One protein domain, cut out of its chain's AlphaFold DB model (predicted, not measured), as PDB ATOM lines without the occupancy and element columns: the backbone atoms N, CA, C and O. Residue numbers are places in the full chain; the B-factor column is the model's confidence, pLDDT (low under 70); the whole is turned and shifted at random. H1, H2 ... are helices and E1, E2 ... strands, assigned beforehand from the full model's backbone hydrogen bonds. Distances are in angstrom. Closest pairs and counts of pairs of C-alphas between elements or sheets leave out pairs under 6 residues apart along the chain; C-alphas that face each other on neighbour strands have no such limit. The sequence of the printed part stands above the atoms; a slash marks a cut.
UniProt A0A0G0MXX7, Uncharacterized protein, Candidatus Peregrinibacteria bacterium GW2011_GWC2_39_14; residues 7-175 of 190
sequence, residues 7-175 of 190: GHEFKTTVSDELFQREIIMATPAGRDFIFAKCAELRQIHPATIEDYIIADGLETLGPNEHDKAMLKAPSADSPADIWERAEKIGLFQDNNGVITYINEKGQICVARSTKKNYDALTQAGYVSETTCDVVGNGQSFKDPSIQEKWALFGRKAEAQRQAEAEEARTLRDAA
ATOM      1  N   GLY A   7     -47.037 -26.799 -40.764       45.28
ATOM      2  CA  GLY A   7     -48.456 -26.715 -40.397       45.28
ATOM      3  C   GLY A   7     -49.252 -25.600 -41.093       45.28
ATOM      4  O   GLY A   7     -50.445 -25.775 -41.329       45.28
ATOM      5  N   HIS A   8     -48.622 -24.474 -41.450       44.94
ATOM      6  CA  HIS A   8     -49.344 -23.318 -42.004       44.94
ATOM      7  C   HIS A   8     -49.403 -23.320 -43.542       44.94
ATOM      8  O   HIS A   8     -50.433 -22.941 -44.096       44.94
ATOM      9  N   GLU A   9     -48.347 -23.786 -44.221       46.31
ATOM     10  CA  GLU A   9     -48.313 -23.947 -45.690       46.31
ATOM     11  C   GLU A   9     -49.070 -25.201 -46.161       46.31
ATOM     12  O   GLU A   9     -49.646 -25.223 -47.253       46.31
ATOM     13  N   PHE A  10     -49.135 -26.237 -45.316       50.06
ATOM     14  CA  PHE A  10     -49.936 -27.434 -45.570       50.06
ATOM     15  C   PHE A  10     -51.429 -27.105 -45.572       50.06
ATOM     16  O   PHE A  10     -52.143 -27.508 -46.485       50.06
ATOM     17  N   LYS A  11     -51.899 -26.290 -44.614       47.62
ATOM     18  CA  LYS A  11     -53.291 -25.821 -44.595       47.62
ATOM     19  C   LYS A  11     -53.654 -25.050 -45.856       47.62
ATOM     20  O   LYS A  11     -54.720 -25.287 -46.391       47.62
ATOM     21  N   THR A  12     -52.800 -24.189 -46.395       50.66
ATOM     22  CA  THR A  12     -53.157 -23.428 -47.604       50.66
ATOM     23  C   THR A  12     -53.122 -24.276 -48.875       50.66
ATOM     24  O   THR A  12     -54.044 -24.205 -49.673       50.66
ATOM     25  N   THR A  13     -52.119 -25.142 -49.047       50.84
ATOM     26  CA  THR A  13     -51.948 -25.895 -50.308       50.84
ATOM     27  C   THR A  13     -52.828 -27.147 -50.373       50.84
ATOM     28  O   THR A  13     -53.346 -27.493 -51.427       50.84
ATOM     29  N   VAL A  14     -53.032 -27.817 -49.234       50.38
ATOM     30  CA  VAL A  14     -53.885 -29.009 -49.131       50.38
ATOM     31  C   VAL A  14     -55.337 -28.599 -48.879       50.38
ATOM     32  O   VAL A  14     -56.221 -29.244 -49.429       50.38
ATOM     33  N   SER A  15     -55.631 -27.515 -48.137       52.31
ATOM     34  CA  SER A  15     -57.031 -27.090 -47.983       52.31
ATOM     35  C   SER A  15     -57.597 -26.451 -49.255       52.31
ATOM     36  O   SER A  15     -58.673 -26.858 -49.661       52.31
ATOM     37  N   ASP A  16     -56.897 -25.606 -50.011       50.00
ATOM     38  CA  ASP A  16     -57.561 -24.987 -51.176       50.00
ATOM     39  C   ASP A  16     -57.950 -26.000 -52.283       50.00
ATOM     40  O   ASP A  16     -58.973 -25.818 -52.949       50.00
ATOM     41  N   GLU A  17     -57.230 -27.126 -52.419       50.56
ATOM     42  CA  GLU A  17     -57.580 -28.213 -53.355       50.56
ATOM     43  C   GLU A  17     -58.472 -29.324 -52.752       50.56
ATOM     44  O   GLU A  17     -59.257 -29.929 -53.488       50.56
ATOM     45  N   LEU A  18     -58.421 -29.600 -51.436       49.34
ATOM     46  CA  LEU A  18     -59.216 -30.674 -50.798       49.34
ATOM     47  C   LEU A  18     -60.447 -30.188 -50.014       49.34
ATOM     48  O   LEU A  18     -61.413 -30.943 -49.886       49.34
ATOM     49  N   PHE A  19     -60.481 -28.936 -49.542       48.53
ATOM     50  CA  PHE A  19     -61.618 -28.360 -48.802       48.53
ATOM     51  C   PHE A  19     -62.833 -28.087 -49.703       48.53
ATOM     52  O   PHE A  19     -63.953 -28.023 -49.207       48.53
ATOM     53  N   GLN A  20     -62.664 -28.023 -51.033       49.19
ATOM     54  CA  GLN A  20     -63.800 -27.942 -51.963       49.19
ATOM     55  C   GLN A  20     -64.656 -29.222 -52.029       49.19
ATOM     56  O   GLN A  20     -65.680 -29.235 -52.716       49.19
ATOM     57  N   ARG A  21     -64.301 -30.306 -51.323       48.38
ATOM     58  CA  ARG A  21     -65.131 -31.518 -51.270       48.38
ATOM     59  C   ARG A  21     -65.161 -32.144 -49.874       48.38
ATOM     60  O   ARG A  21     -64.597 -33.216 -49.663       48.38
ATOM     61  N   GLU A  22     -65.987 -31.592 -48.981       51.28
ATOM     62  CA  GLU A  22     -66.567 -32.356 -47.852       51.28
ATOM     63  C   GLU A  22     -67.113 -33.731 -48.308       51.28
ATOM     64  O   GLU A  22     -67.055 -34.716 -47.577       51.28
ATOM     65  N   ILE A  23     -67.542 -33.826 -49.573       51.56
ATOM     66  CA  ILE A  23     -68.043 -35.037 -50.234       51.56
ATOM     67  C   ILE A  23     -66.964 -36.128 -50.414       51.56
ATOM     68  O   ILE A  23     -67.289 -37.310 -50.334       51.56
ATOM     69  N   ILE A  24     -65.687 -35.784 -50.649       56.22
ATOM     70  CA  ILE A  24     -64.622 -36.796 -50.824       56.22
ATOM     71  C   ILE A  24     -64.260 -37.427 -49.481       56.22
ATOM     72  O   ILE A  24     -64.103 -38.647 -49.404       56.22
ATOM     73  N   MET A  25     -64.180 -36.616 -48.424       62.44
ATOM     74  CA  MET A  25     -63.779 -37.052 -47.080       62.44
ATOM     75  C   MET A  25     -64.758 -38.050 -46.456       62.44
ATOM     76  O   MET A  25     -64.350 -38.880 -45.651       62.44
ATOM     77  N   ALA A  26     -66.028 -38.014 -46.866       64.00
ATOM     78  CA  ALA A  26     -67.050 -38.961 -46.427       64.00
ATOM     79  C   ALA A  26     -66.916 -40.364 -47.059       64.00
ATOM     80  O   ALA A  26     -67.661 -41.274 -46.698       64.00
ATOM     81  N   THR A  27     -65.992 -40.560 -48.009       79.94
ATOM     82  CA  THR A  27     -65.746 -41.870 -48.629       79.94
ATOM     83  C   THR A  27     -64.458 -42.502 -48.096       79.94
ATOM     84  O   THR A  27     -63.470 -41.790 -47.897       79.94
ATOM     85  N   PRO A  28     -64.398 -43.843 -47.955       83.00
ATOM     86  CA  PRO A  28     -63.158 -44.532 -47.601       83.00
ATOM     87  C   PRO A  28     -61.992 -44.183 -48.538       83.00
ATOM     88  O   PRO A  28     -60.894 -43.904 -48.075       83.00
ATOM     89  N   ALA A  29     -62.247 -44.097 -49.849       82.69
ATOM     90  CA  ALA A  29     -61.222 -43.764 -50.838       82.69
ATOM     91  C   ALA A  29     -60.654 -42.345 -50.658       82.69
ATOM     92  O   ALA A  29     -59.451 -42.135 -50.802       82.69
ATOM     93  N   GLY A  30     -61.505 -41.370 -50.332       82.50
ATOM     94  CA  GLY A  30     -61.067 -40.001 -50.081       82.50
ATOM     95  C   GLY A  30     -60.256 -39.861 -48.799       82.50
ATOM     96  O   GLY A  30     -59.222 -39.196 -48.798       82.50
ATOM     97  N   ARG A  31     -60.682 -40.540 -47.730       85.12
ATOM     98  CA  ARG A  31     -59.923 -40.633 -46.479       85.12
ATOM     99  C   ARG A  31     -58.531 -41.224 -46.716       85.12
ATOM    100  O   ARG A  31     -57.533 -40.632 -46.313       85.12
ATOM    101  N   ASP A  32     -58.464 -42.368 -47.390       86.88
ATOM    102  CA  ASP A  32     -57.206 -43.073 -47.630       86.88
ATOM    103  C   ASP A  32     -56.257 -42.235 -48.513       86.88
ATOM    104  O   ASP A  32     -55.050 -42.199 -48.268       86.88
ATOM    105  N   PHE A  33     -56.797 -41.485 -49.486       86.19
ATOM    106  CA  PHE A  33     -56.027 -40.527 -50.287       86.19
ATOM    107  C   PHE A  33     -55.402 -39.415 -49.433       86.19
ATOM    108  O   PHE A  33     -54.222 -39.109 -49.608       86.19
ATOM    109  N   ILE A  34     -56.163 -38.825 -48.504       85.62
ATOM    110  CA  ILE A  34     -55.659 -37.765 -47.616       85.62
ATOM    111  C   ILE A  34     -54.490 -38.284 -46.786       85.62
ATOM    112  O   ILE A  34     -53.438 -37.647 -46.752       85.62
ATOM    113  N   PHE A  35     -54.640 -39.448 -46.155       89.88
ATOM    114  CA  PHE A  35     -53.579 -40.021 -45.330       89.88
ATOM    115  C   PHE A  35     -52.323 -40.342 -46.140       89.88
ATOM    116  O   PHE A  35     -51.230 -39.934 -45.743       89.88
ATOM    117  N   ALA A  36     -52.483 -40.951 -47.318       89.19
ATOM    118  CA  ALA A  36     -51.369 -41.221 -48.219       89.19
ATOM    119  C   ALA A  36     -50.637 -39.932 -48.631       89.19
ATOM    120  O   ALA A  36     -49.408 -39.887 -48.600       89.19
ATOM    121  N   LYS A  37     -51.372 -38.859 -48.952       87.69
ATOM    122  CA  LYS A  37     -50.777 -37.563 -49.309       87.69
ATOM    123  C   LYS A  37     -50.066 -36.891 -48.139       87.69
ATOM    124  O   LYS A  37     -48.992 -36.329 -48.330       87.69
ATOM    125  N   CYS A  38     -50.621 -36.974 -46.932       88.56
ATOM    126  CA  CYS A  38     -49.961 -36.466 -45.729       88.56
ATOM    127  C   CYS A  38     -48.648 -37.207 -45.454       88.56
ATOM    128  O   CYS A  38     -47.636 -36.570 -45.167       88.56
ATOM    129  N   ALA A  39     -48.662 -38.539 -45.564       91.69
ATOM    130  CA  ALA A  39     -47.475 -39.366 -45.386       91.69
ATOM    131  C   ALA A  39     -46.403 -39.039 -46.438       91.69
ATOM    132  O   ALA A  39     -45.253 -38.805 -46.077       91.69
ATOM    133  N   GLU A  40     -46.787 -38.927 -47.713       90.12
ATOM    134  CA  GLU A  40     -45.893 -38.542 -48.814       90.12
ATOM    135  C   GLU A  40     -45.233 -37.177 -48.567       90.12
ATOM    136  O   GLU A  40     -44.009 -37.063 -48.610       90.12
ATOM    137  N   LEU A  41     -46.027 -36.150 -48.243       87.69
ATOM    138  CA  LEU A  41     -45.534 -34.787 -48.007       87.69
ATOM    139  C   LEU A  41     -44.586 -34.695 -46.806       87.69
ATOM    140  O   LEU A  41     -43.703 -33.839 -46.782       87.69
ATOM    141  N   ARG A  42     -44.750 -35.580 -45.820       88.25
ATOM    142  CA  ARG A  42     -43.886 -35.673 -44.637       88.25
ATOM    143  C   ARG A  42     -42.759 -36.695 -44.777       88.25
ATOM    144  O   ARG A  42     -42.012 -36.870 -43.824       88.25
ATOM    145  N   GLN A  43     -42.624 -37.337 -45.940       93.62
ATOM    146  CA  GLN A  43     -41.627 -38.383 -46.196       93.62
ATOM    147  C   GLN A  43     -41.711 -39.537 -45.183       93.62
ATOM    148  O   GLN A  43     -40.703 -40.097 -44.759       93.62
ATOM    149  N   ILE A  44     -42.936 -39.879 -44.786       94.75
ATOM    150  CA  ILE A  44     -43.208 -40.975 -43.866       94.75
ATOM    151  C   ILE A  44     -43.295 -42.275 -44.649       94.75
ATOM    152  O   ILE A  44     -44.059 -42.401 -45.609       94.75
ATOM    153  N   HIS A  45     -42.530 -43.260 -44.198       93.12
ATOM    154  CA  HIS A  45     -42.526 -44.606 -44.747       93.12
ATOM    155  C   HIS A  45     -43.252 -45.580 -43.806       93.12
ATOM    156  O   HIS A  45     -43.356 -45.320 -42.606       93.12
ATOM    157  N   PRO A  46     -43.746 -46.728 -44.309       93.44
ATOM    158  CA  PRO A  46     -44.259 -47.780 -43.441       93.44
ATOM    159  C   PRO A  46     -43.180 -48.251 -42.456       93.44
ATOM    160  O   PRO A  46     -42.122 -48.732 -42.864       93.44
ATOM    161  N   ALA A  47     -43.450 -48.123 -41.159       92.25
ATOM    162  CA  ALA A  47     -42.538 -48.564 -40.110       92.25
ATOM    163  C   ALA A  47     -42.711 -50.064 -39.821       92.25
ATOM    164  O   ALA A  47     -43.829 -50.555 -39.643       92.25
ATOM    165  N   THR A  48     -41.606 -50.801 -39.703       92.62
ATOM    166  CA  THR A  48     -41.611 -52.214 -39.291       92.62
ATOM    167  C   THR A  48     -41.654 -52.334 -37.768       92.62
ATOM    168  O   THR A  48     -40.669 -52.715 -37.136       92.62
ATOM    169  N   ILE A  49     -42.793 -51.965 -37.182       92.88
ATOM    170  CA  ILE A  49     -43.035 -52.058 -35.739       92.88
ATOM    171  C   ILE A  49     -43.441 -53.476 -35.367       92.88
ATOM    172  O   ILE A  49     -44.318 -54.076 -35.990       92.88
ATOM    173  N   GLU A  50     -42.808 -54.009 -34.328       88.62
ATOM    174  CA  GLU A  50     -43.173 -55.305 -33.775       88.62
ATOM    175  C   GLU A  50     -44.242 -55.153 -32.705       88.62
ATOM    176  O   GLU A  50     -44.257 -54.175 -31.954       88.62
ATOM    177  N   ASP A  51     -45.095 -56.178 -32.599       89.94
ATOM    178  CA  ASP A  51     -45.999 -56.339 -31.462       89.94
ATOM    179  C   ASP A  51     -46.860 -55.072 -31.211       89.94
ATOM    180  O   ASP A  51     -46.950 -54.557 -30.092       89.94
ATOM    181  N   TYR A  52     -47.487 -54.553 -32.278       93.88
ATOM    182  CA  TYR A  52     -48.408 -53.412 -32.223       93.88
ATOM    183  C   TYR A  52     -49.880 -53.834 -32.340       93.88
ATOM    184  O   TYR A  52     -50.217 -54.929 -32.800       93.88
ATOM    185  N   ILE A  53     -50.769 -52.938 -31.918       93.25
ATOM    186  CA  ILE A  53     -52.226 -53.070 -31.981       93.25
ATOM    187  C   ILE A  53     -52.774 -51.860 -32.736       93.25
ATOM    188  O   ILE A  53     -52.410 -50.725 -32.437       93.25
ATOM    189  N   ILE A  54     -53.670 -52.097 -33.696       92.31
ATOM    190  CA  ILE A  54     -54.488 -51.029 -34.277       92.31
ATOM    191  C   ILE A  54     -55.583 -50.713 -33.264       92.31
ATOM    192  O   ILE A  54     -56.421 -51.565 -32.975       92.31
ATOM    193  N   ALA A  55     -55.537 -49.512 -32.699       87.94
ATOM    194  CA  ALA A  55     -56.389 -49.105 -31.595       87.94
ATOM    195  C   ALA A  55     -57.688 -48.421 -32.036       87.94
ATOM    196  O   ALA A  55     -58.503 -48.086 -31.184       87.94
ATOM    197  N   ASP A  56     -57.901 -48.225 -33.339       85.88
ATOM    198  CA  ASP A  56     -59.088 -47.566 -33.890       85.88
ATOM    199  C   ASP A  56     -60.393 -48.144 -33.320       85.88
ATOM    200  O   ASP A  56     -60.709 -49.320 -33.496       85.88
ATOM    201  N   GLY A  57     -61.160 -47.296 -32.626       81.00
ATOM    202  CA  GLY A  57     -62.442 -47.664 -32.030       81.00
ATOM    203  C   GLY A  57     -62.368 -48.633 -30.846       81.00
ATOM    204  O   GLY A  57     -63.425 -49.014 -30.340       81.00
ATOM    205  N   LEU A  58     -61.171 -49.015 -30.385       84.00
ATOM    206  CA  LEU A  58     -61.014 -49.860 -29.206       84.00
ATOM    207  C   LEU A  58     -61.383 -49.098 -27.934       84.00
ATOM    208  O   LEU A  58     -61.116 -47.904 -27.789       84.00
ATOM    209  N   GLU A  59     -61.977 -49.831 -26.999       84.50
ATOM    210  CA  GLU A  59     -62.350 -49.331 -25.681       84.50
ATOM    211  C   GLU A  59     -61.328 -49.784 -24.638       84.50
ATOM    212  O   GLU A  59     -60.944 -50.962 -24.579       84.50
ATOM    213  N   THR A  60     -60.935 -48.848 -23.780       81.56
ATOM    214  CA  THR A  60     -60.105 -49.119 -22.606       81.56
ATOM    215  C   THR A  60     -60.892 -48.898 -21.317       81.56
ATOM    216  O   THR A  60     -61.839 -48.111 -21.252       81.56
ATOM    217  N   LEU A  61     -60.505 -49.636 -20.282       80.56
ATOM    218  CA  LEU A  61     -60.971 -49.465 -18.917       80.56
ATOM    219  C   LEU A  61     -59.895 -48.711 -18.136       80.56
ATOM    220  O   LEU A  61     -58.712 -49.051 -18.228       80.56
ATOM    221  N   GLY A  62     -60.315 -47.693 -17.381       72.19
ATOM    222  CA  GLY A  62     -59.451 -46.967 -16.454       72.19
ATOM    223  C   GLY A  62     -58.841 -47.877 -15.377       72.19
ATOM    224  O   GLY A  62     -59.353 -48.970 -15.130       72.19
ATOM    225  N   PRO A  63     -57.762 -47.430 -14.710       67.12
ATOM    226  CA  PRO A  63     -57.074 -48.214 -13.681       67.12
ATOM    227  C   PRO A  63     -57.916 -48.466 -12.419       67.12
ATOM    228  O   PRO A  63     -57.633 -49.408 -11.683       67.12
ATOM    229  N   ASN A  64     -58.950 -47.653 -12.170       64.38
ATOM    230  CA  ASN A  64     -59.816 -47.756 -10.996       64.38
ATOM    231  C   ASN A  64     -61.244 -48.144 -11.410       64.38
ATOM    232  O   ASN A  64     -61.815 -47.525 -12.306       64.38
ATOM    233  N   GLU A  65     -61.881 -49.079 -10.690       53.88
ATOM    234  CA  GLU A  65     -63.291 -49.467 -10.919       53.88
ATOM    235  C   GLU A  65     -64.290 -48.304 -10.768       53.88
ATOM    236  O   GLU A  65     -65.423 -48.397 -11.247       53.88
ATOM    237  N   HIS A  66     -63.874 -47.214 -10.117       49.72
ATOM    238  CA  HIS A  66     -64.662 -45.997  -9.923       49.72
ATOM    239  C   HIS A  66     -64.434 -44.936 -11.014       49.72
ATOM    240  O   HIS A  66     -65.333 -44.136 -11.258       49.72
ATOM    241  N   ASP A  67     -63.309 -44.994 -11.740       50.12
ATOM    242  CA  ASP A  67     -63.000 -44.142 -12.899       50.12
ATOM    243  C   ASP A  67     -63.279 -44.904 -14.201       50.12
ATOM    244  O   ASP A  67     -62.424 -45.044 -15.078       50.12
ATOM    245  N   LYS A  68     -64.514 -45.400 -14.354       50.94
ATOM    246  CA  LYS A  68     -65.011 -46.000 -15.609       50.94
ATOM    247  C   LYS A  68     -65.210 -44.954 -16.714       50.94
ATOM    248  O   LYS A  68     -66.167 -45.044 -17.481       50.94
ATOM    249  N   ALA A  69     -64.351 -43.942 -16.798       49.78
ATOM    250  CA  ALA A  69     -64.294 -43.105 -17.979       49.78
ATOM    251  C   ALA A  69     -63.836 -44.005 -19.131       49.78
ATOM    252  O   ALA A  69     -62.669 -44.383 -19.226       49.78
ATOM    253  N   MET A  70     -64.796 -44.432 -19.951       57.00
ATOM    254  CA  MET A  70     -64.522 -45.203 -21.153       57.00
ATOM    255  C   MET A  70     -63.753 -44.301 -22.109       57.00
ATOM    256  O   MET A  70     -64.319 -43.366 -22.675       57.00
ATOM    257  N   LEU A  71     -62.463 -44.575 -22.284       60.72
ATOM    258  CA  LEU A  71     -61.693 -43.956 -23.349       60.72
ATOM    259  C   LEU A  71     -61.802 -44.862 -24.569       60.72
ATOM    260  O   LEU A  71     -61.246 -45.962 -24.617       60.72
ATOM    261  N   LYS A  72     -62.601 -44.400 -25.529       61.69
ATOM    262  CA  LYS A  72     -62.662 -44.966 -26.869       61.69
ATOM    263  C   LYS A  72     -61.645 -44.211 -27.709       61.69
ATOM    264  O   LYS A  72     -61.716 -42.984 -27.780       61.69
ATOM    265  N   ALA A  73     -60.716 -44.925 -28.336       66.56
ATOM    266  CA  ALA A  73     -59.850 -44.293 -29.320       66.56
ATOM    267  C   ALA A  73     -60.740 -43.634 -30.392       66.56
ATOM    268  O   ALA A  73     -61.662 -44.306 -30.882       66.56
ATOM    269  N   PRO A  74     -60.518 -42.353 -30.744       67.62
ATOM    270  CA  PRO A  74     -61.360 -41.669 -31.723       67.62
ATOM    271  C   PRO A  74     -61.352 -42.488 -33.006       67.62
ATOM    272  O   PRO A  74     -60.294 -42.981 -33.376       67.62
ATOM    273  N   SER A  75     -62.492 -42.697 -33.661       67.81
ATOM    274  CA  SER A  75     -62.559 -43.362 -34.966       67.81
ATOM    275  C   SER A  75     -62.449 -42.323 -36.083       67.81
ATOM    276  O   SER A  75     -62.844 -41.178 -35.907       67.81
ATOM    277  N   ALA A  76     -61.896 -42.692 -37.241       68.50
ATOM    278  CA  ALA A  76     -61.834 -41.807 -38.412       68.50
ATOM    279  C   ALA A  76     -63.187 -41.755 -39.153       68.50
ATOM    280  O   ALA A  76     -63.233 -41.972 -40.366       68.50
ATOM    281  N   ASP A  77     -64.277 -41.543 -38.414       73.56
ATOM    282  CA  ASP A  77     -65.649 -41.640 -38.930       73.56
ATOM    283  C   ASP A  77     -66.216 -40.273 -39.335       73.56
ATOM    284  O   ASP A  77     -67.144 -40.211 -40.143       73.56
ATOM    285  N   SER A  78     -65.658 -39.176 -38.808       78.75
ATOM    286  CA  SER A  78     -66.024 -37.816 -39.202       78.75
ATOM    287  C   SER A  78     -64.898 -37.115 -39.976       78.75
ATOM    288  O   SER A  78     -63.718 -37.388 -39.742       78.75
ATOM    289  N   PRO A  79     -65.220 -36.156 -40.866       78.56
ATOM    290  CA  PRO A  79     -64.208 -35.326 -41.522       78.56
ATOM    291  C   PRO A  79     -63.269 -34.598 -40.547       78.56
ATOM    292  O   PRO A  79     -62.098 -34.408 -40.861       78.56
ATOM    293  N   ALA A  80     -63.761 -34.215 -39.363       78.75
ATOM    294  CA  ALA A  80     -62.942 -33.579 -38.333       78.75
ATOM    295  C   ALA A  80     -61.891 -34.550 -37.768       78.75
ATOM    296  O   ALA A  80     -60.714 -34.198 -37.703       78.75
ATOM    297  N   ASP A  81     -62.290 -35.788 -37.458       80.88
ATOM    298  CA  ASP A  81     -61.371 -36.825 -36.965       80.88
ATOM    299  C   ASP A  81     -60.330 -37.204 -38.026       80.88
ATOM    300  O   ASP A  81     -59.159 -37.431 -37.718       80.88
ATOM    301  N   ILE A  82     -60.746 -37.256 -39.298       83.19
ATOM    302  CA  ILE A  82     -59.842 -37.499 -40.428       83.19
ATOM    303  C   ILE A  82     -58.776 -36.404 -40.489       83.19
ATOM    304  O   ILE A  82     -57.594 -36.724 -40.600       83.19
ATOM    305  N   TRP A  83     -59.162 -35.130 -40.376       82.19
ATOM    306  CA  TRP A  83     -58.199 -34.030 -40.395       82.19
ATOM    307  C   TRP A  83     -57.265 -34.029 -39.194       82.19
ATOM    308  O   TRP A  83     -56.061 -33.869 -39.378       82.19
ATOM    309  N   GLU A  84     -57.778 -34.260 -37.988       83.44
ATOM    310  CA  GLU A  84     -56.934 -34.333 -36.794       83.44
ATOM    311  C   GLU A  84     -55.880 -35.445 -36.928       83.44
ATOM    312  O   GLU A  84     -54.698 -35.243 -36.638       83.44
ATOM    313  N   ARG A  85     -56.284 -36.619 -37.431       86.50
ATOM    314  CA  ARG A  85     -55.359 -37.727 -37.695       86.50
ATOM    315  C   ARG A  85     -54.353 -37.376 -38.781       86.50
ATOM    316  O   ARG A  85     -53.162 -37.626 -38.612       86.50
ATOM    317  N   ALA A  86     -54.819 -36.784 -39.876       86.44
ATOM    318  CA  ALA A  86     -53.977 -36.344 -40.978       86.44
ATOM    319  C   ALA A  86     -52.913 -35.345 -40.501       86.44
ATOM    320  O   ALA A  86     -51.742 -35.492 -40.841       86.44
ATOM    321  N   GLU A  87     -53.273 -34.391 -39.636       85.31
ATOM    322  CA  GLU A  87     -52.335 -33.438 -39.033       85.31
ATOM    323  C   GLU A  87     -51.266 -34.125 -38.169       85.31
ATOM    324  O   GLU A  87     -50.139 -33.637 -38.126       85.31
ATOM    325  N   LYS A  88     -51.576 -35.277 -37.566       88.69
ATOM    326  CA  LYS A  88     -50.691 -36.025 -36.660       88.69
ATOM    327  C   LYS A  88     -49.899 -37.169 -37.318       88.69
ATOM    328  O   LYS A  88     -49.056 -37.774 -36.659       88.69
ATOM    329  N   ILE A  89     -50.114 -37.472 -38.604       90.38
ATOM    330  CA  ILE A  89     -49.286 -38.447 -39.347       90.38
ATOM    331  C   ILE A  89     -47.804 -38.052 -39.289       90.38
ATOM    332  O   ILE A  89     -47.455 -36.901 -39.538       90.38
ATOM    333  N   GLY A  90     -46.924 -39.017 -39.023       90.00
ATOM    334  CA  GLY A  90     -45.485 -38.769 -38.903       90.00
ATOM    335  C   GLY A  90     -45.043 -38.296 -37.522       90.00
ATOM    336  O   GLY A  90     -43.867 -38.022 -37.313       90.00
ATOM    337  N   LEU A  91     -45.964 -38.237 -36.566       93.00
ATOM    338  CA  LEU A  91     -45.653 -37.995 -35.168       93.00
ATOM    339  C   LEU A  91     -45.880 -39.276 -34.360       93.00
ATOM    340  O   LEU A  91     -46.757 -40.087 -34.679       93.00
ATOM    341  N   PHE A  92     -45.104 -39.447 -33.296       94.62
ATOM    342  CA  PHE A  92     -45.350 -40.476 -32.294       94.62
ATOM    343  C   PHE A  92     -45.058 -39.965 -30.892       94.62
ATOM    344  O   PHE A  92     -44.156 -39.161 -30.678       94.62
ATOM    345  N   GLN A  93     -45.786 -40.502 -29.927       92.38
ATOM    346  CA  GLN A  93     -45.581 -40.246 -28.514       92.38
ATOM    347  C   GLN A  93     -45.124 -41.533 -27.839       92.38
ATOM    348  O   GLN A  93     -45.710 -42.585 -28.068       92.38
ATOM    349  N   ASP A  94     -44.108 -41.441 -26.986       91.88
ATOM    350  CA  ASP A  94     -43.741 -42.499 -26.049       91.88
ATOM    351  C   ASP A  94     -44.065 -42.021 -24.635       91.88
ATOM    352  O   ASP A  94     -43.516 -41.024 -24.162       91.88
ATOM    353  N   ASN A  95     -45.011 -42.689 -23.984       87.50
ATOM    354  CA  ASN A  95     -45.498 -42.314 -22.669       87.50
ATOM    355  C   ASN A  95     -45.720 -43.565 -21.819       87.50
ATOM    356  O   ASN A  95     -46.430 -44.485 -22.218       87.50
ATOM    357  N   ASN A  96     -45.116 -43.604 -20.630       84.88
ATOM    358  CA  ASN A  96     -45.254 -44.708 -19.671       84.88
ATOM    359  C   ASN A  96     -45.014 -46.110 -20.274       84.88
ATOM    360  O   ASN A  96     -45.696 -47.076 -19.929       84.88
ATOM    361  N   GLY A  97     -44.040 -46.234 -21.180       88.19
ATOM    362  CA  GLY A  97     -43.698 -47.510 -21.809       88.19
ATOM    363  C   GLY A  97     -44.639 -47.925 -22.947       88.19
ATOM    364  O   GLY A  97     -44.626 -49.089 -23.368       88.19
ATOM    365  N   VAL A  98     -45.461 -46.998 -23.439       90.31
ATOM    366  CA  VAL A  98     -46.383 -47.186 -24.557       90.31
ATOM    367  C   VAL A  98     -46.073 -46.161 -25.634       90.31
ATOM    368  O   VAL A  98     -46.106 -44.958 -25.395       90.31
ATOM    369  N   ILE A  99     -45.821 -46.657 -26.839       92.88
ATOM    370  CA  ILE A  99     -45.700 -45.839 -28.034       92.88
ATOM    371  C   ILE A  99     -47.077 -45.745 -28.686       92.88
ATOM    372  O   ILE A  99     -47.678 -46.777 -28.980       92.88
ATOM    373  N   THR A 100     -47.546 -44.529 -28.949       92.88
ATOM    374  CA  THR A 100     -48.743 -44.252 -29.752       92.88
ATOM    375  C   THR A 100     -48.354 -43.443 -30.982       92.88
ATOM    376  O   THR A 100     -47.623 -42.459 -30.875       92.88
ATOM    377  N   TYR A 101     -48.828 -43.851 -32.154       93.62
ATOM    378  CA  TYR A 101     -48.561 -43.162 -33.415       93.62
ATOM    379  C   TYR A 101     -49.708 -43.350 -34.403       93.62
ATOM    380  O   TYR A 101     -50.550 -44.235 -34.240       93.62
ATOM    381  N   ILE A 102     -49.727 -42.527 -35.450       92.44
ATOM    382  CA  ILE A 102     -50.657 -42.678 -36.571       92.44
ATOM    383  C   ILE A 102     -49.873 -43.155 -37.790       92.44
ATOM    384  O   ILE A 102     -48.939 -42.487 -38.238       92.44
ATOM    385  N   ASN A 103     -50.226 -44.330 -38.313       93.50
ATOM    386  CA  ASN A 103     -49.523 -44.902 -39.458       93.50
ATOM    387  C   ASN A 103     -49.832 -44.151 -40.773       93.50
ATOM    388  O   ASN A 103     -50.667 -43.249 -40.818       93.50
ATOM    389  N   GLU A 104     -49.178 -44.534 -41.867       92.12
ATOM    390  CA  GLU A 104     -49.358 -43.934 -43.197       92.12
ATOM    391  C   GLU A 104     -50.782 -44.089 -43.760       92.12
ATOM    392  O   GLU A 104     -51.180 -43.378 -44.679       92.12
ATOM    393  N   LYS A 105     -51.567 -45.006 -43.184       91.81
ATOM    394  CA  LYS A 105     -52.981 -45.247 -43.503       91.81
ATOM    395  C   LYS A 105     -53.926 -44.485 -42.574       91.81
ATOM    396  O   LYS A 105     -55.129 -44.732 -42.595       91.81
ATOM    397  N   GLY A 106     -53.392 -43.607 -41.724       89.62
ATOM    398  CA  GLY A 106     -54.158 -42.829 -40.758       89.62
ATOM    399  C   GLY A 106     -54.744 -43.645 -39.608       89.62
ATOM    400  O   GLY A 106     -55.675 -43.174 -38.957       89.62
ATOM    401  N   GLN A 107     -54.243 -44.855 -39.352       91.56
ATOM    402  CA  GLN A 107     -54.711 -45.720 -38.267       91.56
ATOM    403  C   GLN A 107     -53.940 -45.427 -36.985       91.56
ATOM    404  O   GLN A 107     -52.710 -45.322 -37.006       91.56
ATOM    405  N   ILE A 108     -54.651 -45.366 -35.863       91.06
ATOM    406  CA  ILE A 108     -54.030 -45.228 -34.550       91.06
ATOM    407  C   ILE A 108     -53.410 -46.569 -34.178       91.06
ATOM    408  O   ILE A 108     -54.091 -47.593 -34.113       91.06
ATOM    409  N   CYS A 109     -52.113 -46.557 -33.922       93.38
ATOM    410  CA  CYS A 109     -51.333 -47.728 -33.573       93.38
ATOM    411  C   CYS A 109     -50.729 -47.539 -32.184       93.38
ATOM    412  O   CYS A 109     -50.203 -46.472 -31.867       93.38
ATOM    413  N   VAL A 110     -50.785 -48.589 -31.367       93.44
ATOM    414  CA  VAL A 110     -50.137 -48.635 -30.054       93.44
ATOM    415  C   VAL A 110     -49.189 -49.819 -29.970       93.44
ATOM    416  O   VAL A 110     -49.522 -50.928 -30.386       93.44
ATOM    417  N   ALA A 111     -47.999 -49.589 -29.432       94.31
ATOM    418  CA  ALA A 111     -46.953 -50.590 -29.281       94.31
ATOM    419  C   ALA A 111     -46.261 -50.437 -27.925       94.31
ATOM    420  O   ALA A 111     -46.387 -49.413 -27.248       94.31
ATOM    421  N   ARG A 112     -45.510 -51.456 -27.505       93.69
ATOM    422  CA  ARG A 112     -44.626 -51.314 -26.344       93.69
ATOM    423  C   ARG A 112     -43.438 -50.432 -26.704       93.69
ATOM    424  O   ARG A 112     -42.871 -50.581 -27.789       93.69
ATOM    425  N   SER A 113     -43.057 -49.558 -25.777       92.69
ATOM    426  CA  SER A 113     -41.807 -48.815 -25.878       92.69
ATOM    427  C   SER A 113     -40.636 -49.771 -25.697       92.69
ATOM    428  O   SER A 113     -40.384 -50.303 -24.613       92.69
ATOM    429  N   THR A 114     -39.961 -50.034 -26.806       93.81
ATOM    430  CA  THR A 114     -38.704 -50.770 -26.879       93.81
ATOM    431  C   THR A 114     -37.766 -49.968 -27.761       93.81
ATOM    432  O   THR A 114     -38.219 -49.233 -28.647       93.81
ATOM    433  N   LYS A 115     -36.453 -50.128 -27.564       92.75
ATOM    434  CA  LYS A 115     -35.462 -49.442 -28.398       92.75
ATOM    435  C   LYS A 115     -35.702 -49.724 -29.885       92.75
ATOM    436  O   LYS A 115     -35.702 -48.811 -30.701       92.75
ATOM    437  N   LYS A 116     -35.992 -50.983 -30.214       93.69
ATOM    438  CA  LYS A 116     -36.280 -51.432 -31.578       93.69
ATOM    439  C   LYS A 116     -37.472 -50.709 -32.208       93.69
ATOM    440  O   LYS A 116     -37.365 -50.252 -33.341       93.69
ATOM    441  N   ASN A 117     -38.587 -50.586 -31.488       95.38
ATOM    442  CA  ASN A 117     -39.773 -49.899 -32.003       95.38
ATOM    443  C   ASN A 117     -39.530 -48.390 -32.155       95.38
ATOM    444  O   ASN A 117     -39.946 -47.799 -33.149       95.38
ATOM    445  N   TYR A 118     -38.808 -47.781 -31.210       95.12
ATOM    446  CA  TYR A 118     -38.418 -46.373 -31.289       95.12
ATOM    447  C   TYR A 118     -37.522 -46.097 -32.509       95.12
ATOM    448  O   TYR A 118     -37.776 -45.172 -33.288       95.12
ATOM    449  N   ASP A 119     -36.494 -46.926 -32.709       95.12
ATOM    450  CA  ASP A 119     -35.578 -46.822 -33.846       95.12
ATOM    451  C   ASP A 119     -36.330 -47.008 -35.172       95.12
ATOM    452  O   ASP A 119     -36.115 -46.241 -36.107       95.12
ATOM    453  N   ALA A 120     -37.240 -47.986 -35.249       96.62
ATOM    454  CA  ALA A 120     -38.025 -48.262 -36.451       96.62
ATOM    455  C   ALA A 120     -38.935 -47.086 -36.847       96.62
ATOM    456  O   ALA A 120     -39.022 -46.764 -38.030       96.62
ATOM    457  N   LEU A 121     -39.569 -46.407 -35.882       96.62
ATOM    458  CA  LEU A 121     -40.337 -45.184 -36.153       96.62
ATOM    459  C   LEU A 121     -39.434 -44.057 -36.651       96.62
ATOM    460  O   LEU A 121     -39.724 -43.431 -37.669       96.62
ATOM    461  N   THR A 122     -38.309 -43.835 -35.974       96.31
ATOM    462  CA  THR A 122     -37.359 -42.777 -36.343       96.31
ATOM    463  C   THR A 122     -36.799 -42.996 -37.755       96.31
ATOM    464  O   THR A 122     -36.742 -42.066 -38.555       96.31
ATOM    465  N   GLN A 123     -36.439 -44.236 -38.100       96.56
ATOM    466  CA  GLN A 123     -35.968 -44.611 -39.441       96.56
ATOM    467  C   GLN A 123     -37.047 -44.443 -40.518       96.56
ATOM    468  O   GLN A 123     -36.726 -44.141 -41.664       96.56
ATOM    469  N   ALA A 124     -38.316 -44.607 -40.149       96.69
ATOM    470  CA  ALA A 124     -39.460 -44.395 -41.025       96.69
ATOM    471  C   ALA A 124     -39.853 -42.911 -41.190       96.69
ATOM    472  O   ALA A 124     -40.831 -42.618 -41.876       96.69
ATOM    473  N   GLY A 125     -39.103 -41.984 -40.582       95.94
ATOM    474  CA  GLY A 125     -39.312 -40.538 -40.694       95.94
ATOM    475  C   GLY A 125     -40.209 -39.941 -39.609       95.94
ATOM    476  O   GLY A 125     -40.504 -38.748 -39.658       95.94
ATOM    477  N   TYR A 126     -40.639 -40.733 -38.623       95.81
ATOM    478  CA  TYR A 126     -41.473 -40.230 -37.538       95.81
ATOM    479  C   TYR A 126     -40.676 -39.382 -36.543       95.81
ATOM    480  O   TYR A 126     -39.526 -39.682 -36.217       95.81
ATOM    481  N   VAL A 127     -41.330 -38.359 -35.993       94.38
ATOM    482  CA  VAL A 127     -40.765 -37.457 -34.983       94.38
ATOM    483  C   VAL A 127     -41.461 -37.664 -33.641       94.38
ATOM    484  O   VAL A 127     -42.683 -37.795 -33.573       94.38
ATOM    485  N   SER A 128     -40.672 -37.695 -32.565       93.06
ATOM    486  CA  SER A 128     -41.197 -37.833 -31.209       93.06
ATOM    487  C   SER A 128     -41.804 -36.510 -30.738       93.06
ATOM    488  O   SER A 128     -41.083 -35.541 -30.501       93.06
ATOM    489  N   GLU A 129     -43.127 -36.469 -30.621       88.62
ATOM    490  CA  GLU A 129     -43.902 -35.310 -30.182       88.62
ATOM    491  C   GLU A 129     -45.234 -35.777 -29.574       88.62
ATOM    492  O   GLU A 129     -45.684 -36.902 -29.792       88.62
ATOM    493  N   THR A 130     -45.887 -34.934 -28.775       79.25
ATOM    494  CA  THR A 130     -47.210 -35.254 -28.226       79.25
ATOM    495  C   THR A 130     -48.226 -35.415 -29.360       79.25
ATOM    496  O   THR A 130     -48.395 -34.515 -30.178       79.25
ATOM    497  N   THR A 131     -48.925 -36.552 -29.403       71.31
ATOM    498  CA  THR A 131     -49.890 -36.868 -30.471       71.31
ATOM    499  C   THR A 131     -51.285 -37.093 -29.908       71.31
ATOM    500  O   THR A 131     -52.157 -36.225 -29.982       71.31
ATOM    501  N   CYS A 132     -51.498 -38.275 -29.348       69.06
ATOM    502  CA  CYS A 132     -52.728 -38.744 -28.744       69.06
ATOM    503  C   CYS A 132     -52.371 -39.799 -27.694       69.06
ATOM    504  O   CYS A 132     -51.624 -40.733 -27.984       69.06
ATOM    505  N   ASP A 133     -52.940 -39.682 -26.496       67.38
ATOM    506  CA  ASP A 133     -52.886 -40.752 -25.502       67.38
ATOM    507  C   ASP A 133     -54.106 -41.653 -25.698       67.38
ATOM    508  O   ASP A 133     -55.244 -41.255 -25.455       67.38
ATOM    509  N   VAL A 134     -53.861 -42.866 -26.187       67.88
ATOM    510  CA  VAL A 134     -54.915 -43.858 -26.463       67.88
ATOM    511  C   VAL A 134     -54.952 -44.929 -25.381       67.88
ATOM    512  O   VAL A 134     -56.015 -45.454 -25.058       67.88
ATOM    513  N   VAL A 135     -53.790 -45.232 -24.800       68.31
ATOM    514  CA  VAL A 135     -53.645 -46.144 -23.668       68.31
ATOM    515  C   VAL A 135     -52.777 -45.458 -22.620       68.31
ATOM    516  O   VAL A 135     -51.563 -45.350 -22.770       68.31
ATOM    517  N   GLY A 136     -53.420 -44.976 -21.564       67.06
ATOM    518  CA  GLY A 136     -52.781 -44.391 -20.395       67.06
ATOM    519  C   GLY A 136     -52.276 -45.437 -19.399       67.06
ATOM    520  O   GLY A 136     -52.504 -46.644 -19.526       67.06
ATOM    521  N   ASN A 137     -51.590 -44.958 -18.362       67.62
ATOM    522  CA  ASN A 137     -51.025 -45.822 -17.331       67.62
ATOM    523  C   ASN A 137     -52.124 -46.601 -16.581       67.62
ATOM    524  O   ASN A 137     -53.127 -46.030 -16.153       67.62
ATOM    525  N   GLY A 138     -51.926 -47.912 -16.434       69.00
ATOM    526  CA  GLY A 138     -52.860 -48.815 -15.755       69.00
ATOM    527  C   GLY A 138     -54.162 -49.104 -16.510       69.00
ATOM    528  O   GLY A 138     -55.017 -49.807 -15.975       69.00
ATOM    529  N   GLN A 139     -54.320 -48.616 -17.744       78.44
ATOM    530  CA  GLN A 139     -55.478 -48.954 -18.564       78.44
ATOM    531  C   GLN A 139     -55.378 -50.363 -19.149       78.44
ATOM    532  O   GLN A 139     -54.297 -50.859 -19.478       78.44
ATOM    533  N   SER A 140     -56.533 -51.004 -19.311       83.00
ATOM    534  CA  SER A 140     -56.652 -52.318 -19.946       83.00
ATOM    535  C   SER A 140     -57.642 -52.276 -21.101       83.00
ATOM    536  O   SER A 140     -58.624 -51.539 -21.063       83.00
ATOM    537  N   PHE A 141     -57.385 -53.056 -22.150       87.56
ATOM    538  CA  PHE A 141     -58.352 -53.220 -23.230       87.56
ATOM    539  C   PHE A 141     -59.550 -54.020 -22.738       87.56
ATOM    540  O   PHE A 141     -59.385 -55.024 -22.050       87.56
ATOM    541  N   LYS A 142     -60.752 -53.592 -23.123       86.31
ATOM    542  CA  LYS A 142     -61.989 -54.300 -22.780       86.31
ATOM    543  C   LYS A 142     -62.142 -55.615 -23.547       86.31
ATOM    544  O   LYS A 142     -62.751 -56.548 -23.034       86.31
ATOM    545  N   ASP A 143     -61.621 -55.678 -24.773       88.12
ATOM    546  CA  ASP A 143     -61.596 -56.909 -25.563       88.12
ATOM    547  C   ASP A 143     -60.562 -57.884 -24.965       88.12
ATOM    548  O   ASP A 143     -59.363 -57.572 -24.987       88.12
ATOM    549  N   PRO A 144     -60.983 -59.067 -24.470       89.81
ATOM    550  CA  PRO A 144     -60.074 -60.023 -23.843       89.81
ATOM    551  C   PRO A 144     -58.959 -60.501 -24.778       89.81
ATOM    552  O   PRO A 144     -57.823 -60.677 -24.348       89.81
ATOM    553  N   SER A 145     -59.242 -60.656 -26.073       91.19
ATOM    554  CA  SER A 145     -58.252 -61.123 -27.049       91.19
ATOM    555  C   SER A 145     -57.158 -60.080 -27.294       91.19
ATOM    556  O   SER A 145     -55.980 -60.412 -27.451       91.19
ATOM    557  N   ILE A 146     -57.532 -58.800 -27.287       91.81
ATOM    558  CA  ILE A 146     -56.593 -57.682 -27.388       91.81
ATOM    559  C   ILE A 146     -55.812 -57.543 -26.083       91.81
ATOM    560  O   ILE A 146     -54.599 -57.342 -26.117       91.81
ATOM    561  N   GLN A 147     -56.474 -57.712 -24.939       90.31
ATOM    562  CA  GLN A 147     -55.832 -57.685 -23.630       90.31
ATOM    563  C   GLN A 147     -54.767 -58.783 -23.491       90.31
ATOM    564  O   GLN A 147     -53.649 -58.503 -23.056       90.31
ATOM    565  N   GLU A 148     -55.068 -60.013 -23.910       92.56
ATOM    566  CA  GLU A 148     -54.120 -61.131 -23.908       92.56
ATOM    567  C   GLU A 148     -52.905 -60.857 -24.800       92.56
ATOM    568  O   GLU A 148     -51.760 -61.039 -24.367       92.56
ATOM    569  N   LYS A 149     -53.136 -60.352 -26.021       93.25
ATOM    570  CA  LYS A 149     -52.060 -59.919 -26.927       93.25
ATOM    571  C   LYS A 149     -51.211 -58.821 -26.293       93.25
ATOM    572  O   LYS A 149     -49.989 -58.931 -26.259       93.25
ATOM    573  N   TRP A 150     -51.844 -57.803 -25.718       92.50
ATOM    574  CA  TRP A 150     -51.152 -56.690 -25.073       92.50
ATOM    575  C   TRP A 150     -50.297 -57.132 -23.882       92.50
ATOM    576  O   TRP A 150     -49.181 -56.634 -23.686       92.50
ATOM    577  N   ALA A 151     -50.787 -58.092 -23.095       92.06
ATOM    578  CA  ALA A 151     -50.038 -58.697 -22.002       92.06
ATOM    579  C   ALA A 151     -48.837 -59.507 -22.517       92.06
ATOM    580  O   ALA A 151     -47.745 -59.413 -21.953       92.06
ATOM    581  N   LEU A 152     -49.006 -60.267 -23.606       94.56
ATOM    582  CA  LEU A 152     -47.908 -60.987 -24.256       94.56
ATOM    583  C   LEU A 152     -46.818 -60.028 -24.747       94.56
ATOM    584  O   LEU A 152     -45.640 -60.264 -24.478       94.56
ATOM    585  N   PHE A 153     -47.205 -58.937 -25.406       94.06
ATOM    586  CA  PHE A 153     -46.274 -57.911 -25.880       94.06
ATOM    587  C   PHE A 153     -45.500 -57.282 -24.716       94.06
ATOM    588  O   PHE A 153     -44.290 -57.100 -24.802       94.06
ATOM    589  N   GLY A 154     -46.174 -57.033 -23.587       92.19
ATOM    590  CA  GLY A 154     -45.530 -56.541 -22.365       92.19
ATOM    591  C   GLY A 154     -44.454 -57.491 -21.830       92.19
ATOM    592  O   GLY A 154     -43.350 -57.048 -21.524       92.19
ATOM    593  N   ARG A 155     -44.736 -58.801 -21.781       94.06
ATOM    594  CA  ARG A 155     -43.751 -59.809 -21.345       94.06
ATOM    595  C   ARG A 155     -42.535 -59.871 -22.269       94.06
ATOM    596  O   ARG A 155     -41.414 -59.954 -21.781       94.06
ATOM    597  N   LYS A 156     -42.745 -59.808 -23.588       93.31
ATOM    598  CA  LYS A 156     -41.644 -59.780 -24.563       93.31
ATOM    599  C   LYS A 156     -40.778 -58.527 -24.411       93.31
ATOM    600  O   LYS A 156     -39.558 -58.641 -24.375       93.31
ATOM    601  N   ALA A 157     -41.401 -57.356 -24.274       92.12
ATOM    602  CA  ALA A 157     -40.693 -56.089 -24.094       92.12
ATOM    603  C   ALA A 157     -39.897 -56.043 -22.777       92.12
ATOM    604  O   ALA A 157     -38.810 -55.475 -22.725       92.12
ATOM    605  N   GLU A 158     -40.416 -56.641 -21.702       92.38
ATOM    606  CA  GLU A 158     -39.674 -56.800 -20.447       92.38
ATOM    607  C   GLU A 158     -38.464 -57.726 -20.618       92.38
ATOM    608  O   GLU A 158     -37.359 -57.355 -20.234       92.38
ATOM    609  N   ALA A 159     -38.639 -58.885 -21.259       91.44
ATOM    610  CA  ALA A 159     -37.536 -59.808 -21.523       91.44
ATOM    611  C   ALA A 159     -36.428 -59.165 -22.381       91.44
ATOM    612  O   ALA A 159     -35.248 -59.351 -22.097       91.44
ATOM    613  N   GLN A 160     -36.799 -58.364 -23.386       88.94
ATOM    614  CA  GLN A 160     -35.844 -57.592 -24.187       88.94
ATOM    615  C   GLN A 160     -35.065 -56.589 -23.330       88.94
ATOM    616  O   GLN A 160     -33.840 -56.575 -23.377       88.94
ATOM    617  N   ARG A 161     -35.754 -55.804 -22.490       88.00
ATOM    618  CA  ARG A 161     -35.097 -54.838 -21.591       88.00
ATOM    619  C   ARG A 161     -34.139 -55.512 -20.610       88.00
ATOM    620  O   ARG A 161     -33.077 -54.967 -20.325       88.00
ATOM    621  N   GLN A 162     -34.494 -56.691 -20.105       91.31
ATOM    622  CA  GLN A 162     -33.621 -57.470 -19.225       91.31
ATOM    623  C   GLN A 162     -32.371 -57.965 -19.961       91.31
ATOM    624  O   GLN A 162     -31.269 -57.797 -19.443       91.31
ATOM    625  N   ALA A 163     -32.527 -58.492 -21.179       89.50
ATOM    626  CA  ALA A 163     -31.403 -58.930 -22.005       89.50
ATOM    627  C   ALA A 163     -30.451 -57.768 -22.351       89.50
ATOM    628  O   ALA A 163     -29.241 -57.895 -22.181       89.50
ATOM    629  N   GLU A 164     -30.990 -56.612 -22.748       89.12
ATOM    630  CA  GLU A 164     -30.204 -55.400 -23.031       89.12
ATOM    631  C   GLU A 164     -29.449 -54.904 -21.784       89.12
ATOM    632  O   GLU A 164     -28.288 -54.496 -21.864       89.12
ATOM    633  N   ALA A 165     -30.083 -54.955 -20.607       89.94
ATOM    634  CA  ALA A 165     -29.450 -54.566 -19.349       89.94
ATOM    635  C   ALA A 165     -28.310 -55.519 -18.945       89.94
ATOM    636  O   ALA A 165     -27.276 -55.068 -18.442       89.94
ATOM    637  N   GLU A 166     -28.480 -56.824 -19.166       91.56
ATOM    638  CA  GLU A 166     -27.459 -57.841 -18.902       91.56
ATOM    639  C   GLU A 166     -26.263 -57.711 -19.855       91.56
ATOM    640  O   GLU A 166     -25.108 -57.733 -19.413       91.56
ATOM    641  N   GLU A 167     -26.517 -57.474 -21.143       90.81
ATOM    642  CA  GLU A 167     -25.476 -57.200 -22.136       90.81
ATOM    643  C   GLU A 167     -24.685 -55.934 -21.774       90.81
ATOM    644  O   GLU A 167     -23.454 -55.962 -21.686       90.81
ATOM    645  N   ALA A 168     -25.378 -54.834 -21.464       88.00
ATOM    646  CA  ALA A 168     -24.744 -53.577 -21.075       88.00
ATOM    647  C   ALA A 168     -23.890 -53.716 -19.804       88.00
ATOM    648  O   ALA A 168     -22.836 -53.084 -19.682       88.00
ATOM    649  N   ARG A 169     -24.324 -54.545 -18.847       90.31
ATOM    650  CA  ARG A 169     -23.543 -54.861 -17.647       90.31
ATOM    651  C   ARG A 169     -22.283 -55.651 -17.998       90.31
ATOM    652  O   ARG A 169     -21.200 -55.262 -17.572       90.31
ATOM    653  N   THR A 170     -22.417 -56.690 -18.817       89.62
ATOM    654  CA  THR A 170     -21.294 -57.532 -19.255       89.62
ATOM    655  C   THR A 170     -20.231 -56.712 -19.985       89.62
ATOM    656  O   THR A 170     -19.043 -56.825 -19.687       89.62
ATOM    657  N   LEU A 171     -20.647 -55.812 -20.882       88.12
ATOM    658  CA  LEU A 171     -19.743 -54.911 -21.602       88.12
ATOM    659  C   LEU A 171     -19.011 -53.938 -20.666       88.12
ATOM    660  O   LEU A 171     -17.816 -53.692 -20.838       88.12
ATOM    661  N   ARG A 172     -19.698 -53.397 -19.650       87.38
ATOM    662  CA  ARG A 172     -19.072 -52.528 -18.637       87.38
ATOM    663  C   ARG A 172     -18.043 -53.275 -17.794       87.38
ATOM    664  O   ARG A 172     -16.989 -52.713 -17.499       87.38
ATOM    665  N   ASP A 173     -18.341 -54.510 -17.409       87.56
ATOM    666  CA  ASP A 173     -17.440 -55.330 -16.597       87.56
ATOM    667  C   ASP A 173     -16.196 -55.751 -17.405       87.56
ATOM    668  O   ASP A 173     -15.077 -55.655 -16.897       87.56
ATOM    669  N   ALA A 174     -16.358 -56.082 -18.691       80.69
ATOM    670  CA  ALA A 174     -15.242 -56.340 -19.605       80.69
ATOM    671  C   ALA A 174     -14.348 -55.100 -19.805       80.69
ATOM    672  O   ALA A 174     -13.124 -55.199 -19.725       80.69
ATOM    673  N   ALA A 175     -14.945 -53.916 -19.989       78.12
ATOM    674  CA  ALA A 175     -14.199 -52.668 -20.159       78.12
ATOM    675  C   ALA A 175     -13.344 -52.314 -18.926       78.12
ATOM    676  O   ALA A 175     -12.213 -51.844 -19.072       78.12
TER     677      ALA A 175
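Overview. This is residues 7 to 175 of the 190 residues of an uncharacterized protein of Candidatus Peregrinibacteria bacterium GW2011_GWC2_39_14 (UniProt A0A0G0MXX7). A small, twisted four-stranded sheet stands between a cluster of helices at one end, H2, H3 and H4 with H1 near H3, and the long helix H6, which runs beside the sheet and sticks out with residues 165 to 175 as a free arm. H5 covers part of one face of the sheet. The printed part has 169 residues and is mixed, helices and strands, in the order H1 H2 H3 E1 E2 H4 E3 E4 E5 H5 H6; the sheet runs E1 E5 E4 E3, antiparallel. It is only just compact, close to loose, with a radius of gyration of the C-alphas of 18.3 A, and flat, spanning 63 by 45 by 23 A.

Along the chain. H1, residues 7 to 18, begins at C-alpha 7 (-48.456, -26.715, -40.397) and is 15.5 A long. H2 is residues 22 to 25, and H3, residues 28 to 41, is 20.1 A long. E1 is residues 52 to 54, and E2 is residues 59 to 61. H4 is residues 79 to 88, 14.4 A. E3, residues 91 to 95, begins at C-alpha 91 (-45.653, -37.995, -35.168); E4 is residues 98 to 102 and E5 residues 108 to 112. H5 is residues 115 to 123. H6, residues 144 to 175, is 46.6 A long and ends at C-alpha 175 (-14.199, -52.668, -20.159).

Arrangement. E3, E4 and E5 form a meander, each strand the antiparallel neighbour of the one before, with hairpins E3 and E4, and E4 and E5. N 93 and O 100 are 2.8 A apart, N 109 and O 101 2.8 A. Edge strand E1 pairs with E5 through N 53 and O 110, 2.8 A. H5 is on the sheet at a height of 9.6 A, over E4 and along the strands at 19 degrees on the local plane. H6 stands at the sheet's level; its closest C-alphas to E5 are Ala 157 and Arg 112, 6.6 A. H4 only grazes the sheet with residues 85 to 88. H3 and H4 touch at Phe 35 and Ala 86, their closest C-alphas, 5.7 A, at a shallow tilt of 22 degrees, the same way. H2 and H4 only just touch, with 3 pairs of C-alphas within 8 A, the closest Met 25 and Pro 79, 5.8 A. E2 pairs with no named strand. Every O i to N i+4 pair is within hydrogen-bond range in H3, H4, H5 and H6, and 5 of 8 in H1; H2 is too short for one.

Size, cuts and confidence. The C-alphas of Gln 20 and Ala 174, the two farthest apart, are 64.9 A apart. The printed part has no cut. The links E2 to H4 and H5 to H6 are long. The mean pLDDT of the printed part is 81.3; residues 7 to 26, 63 to 76 and 132 to 138 are under 70.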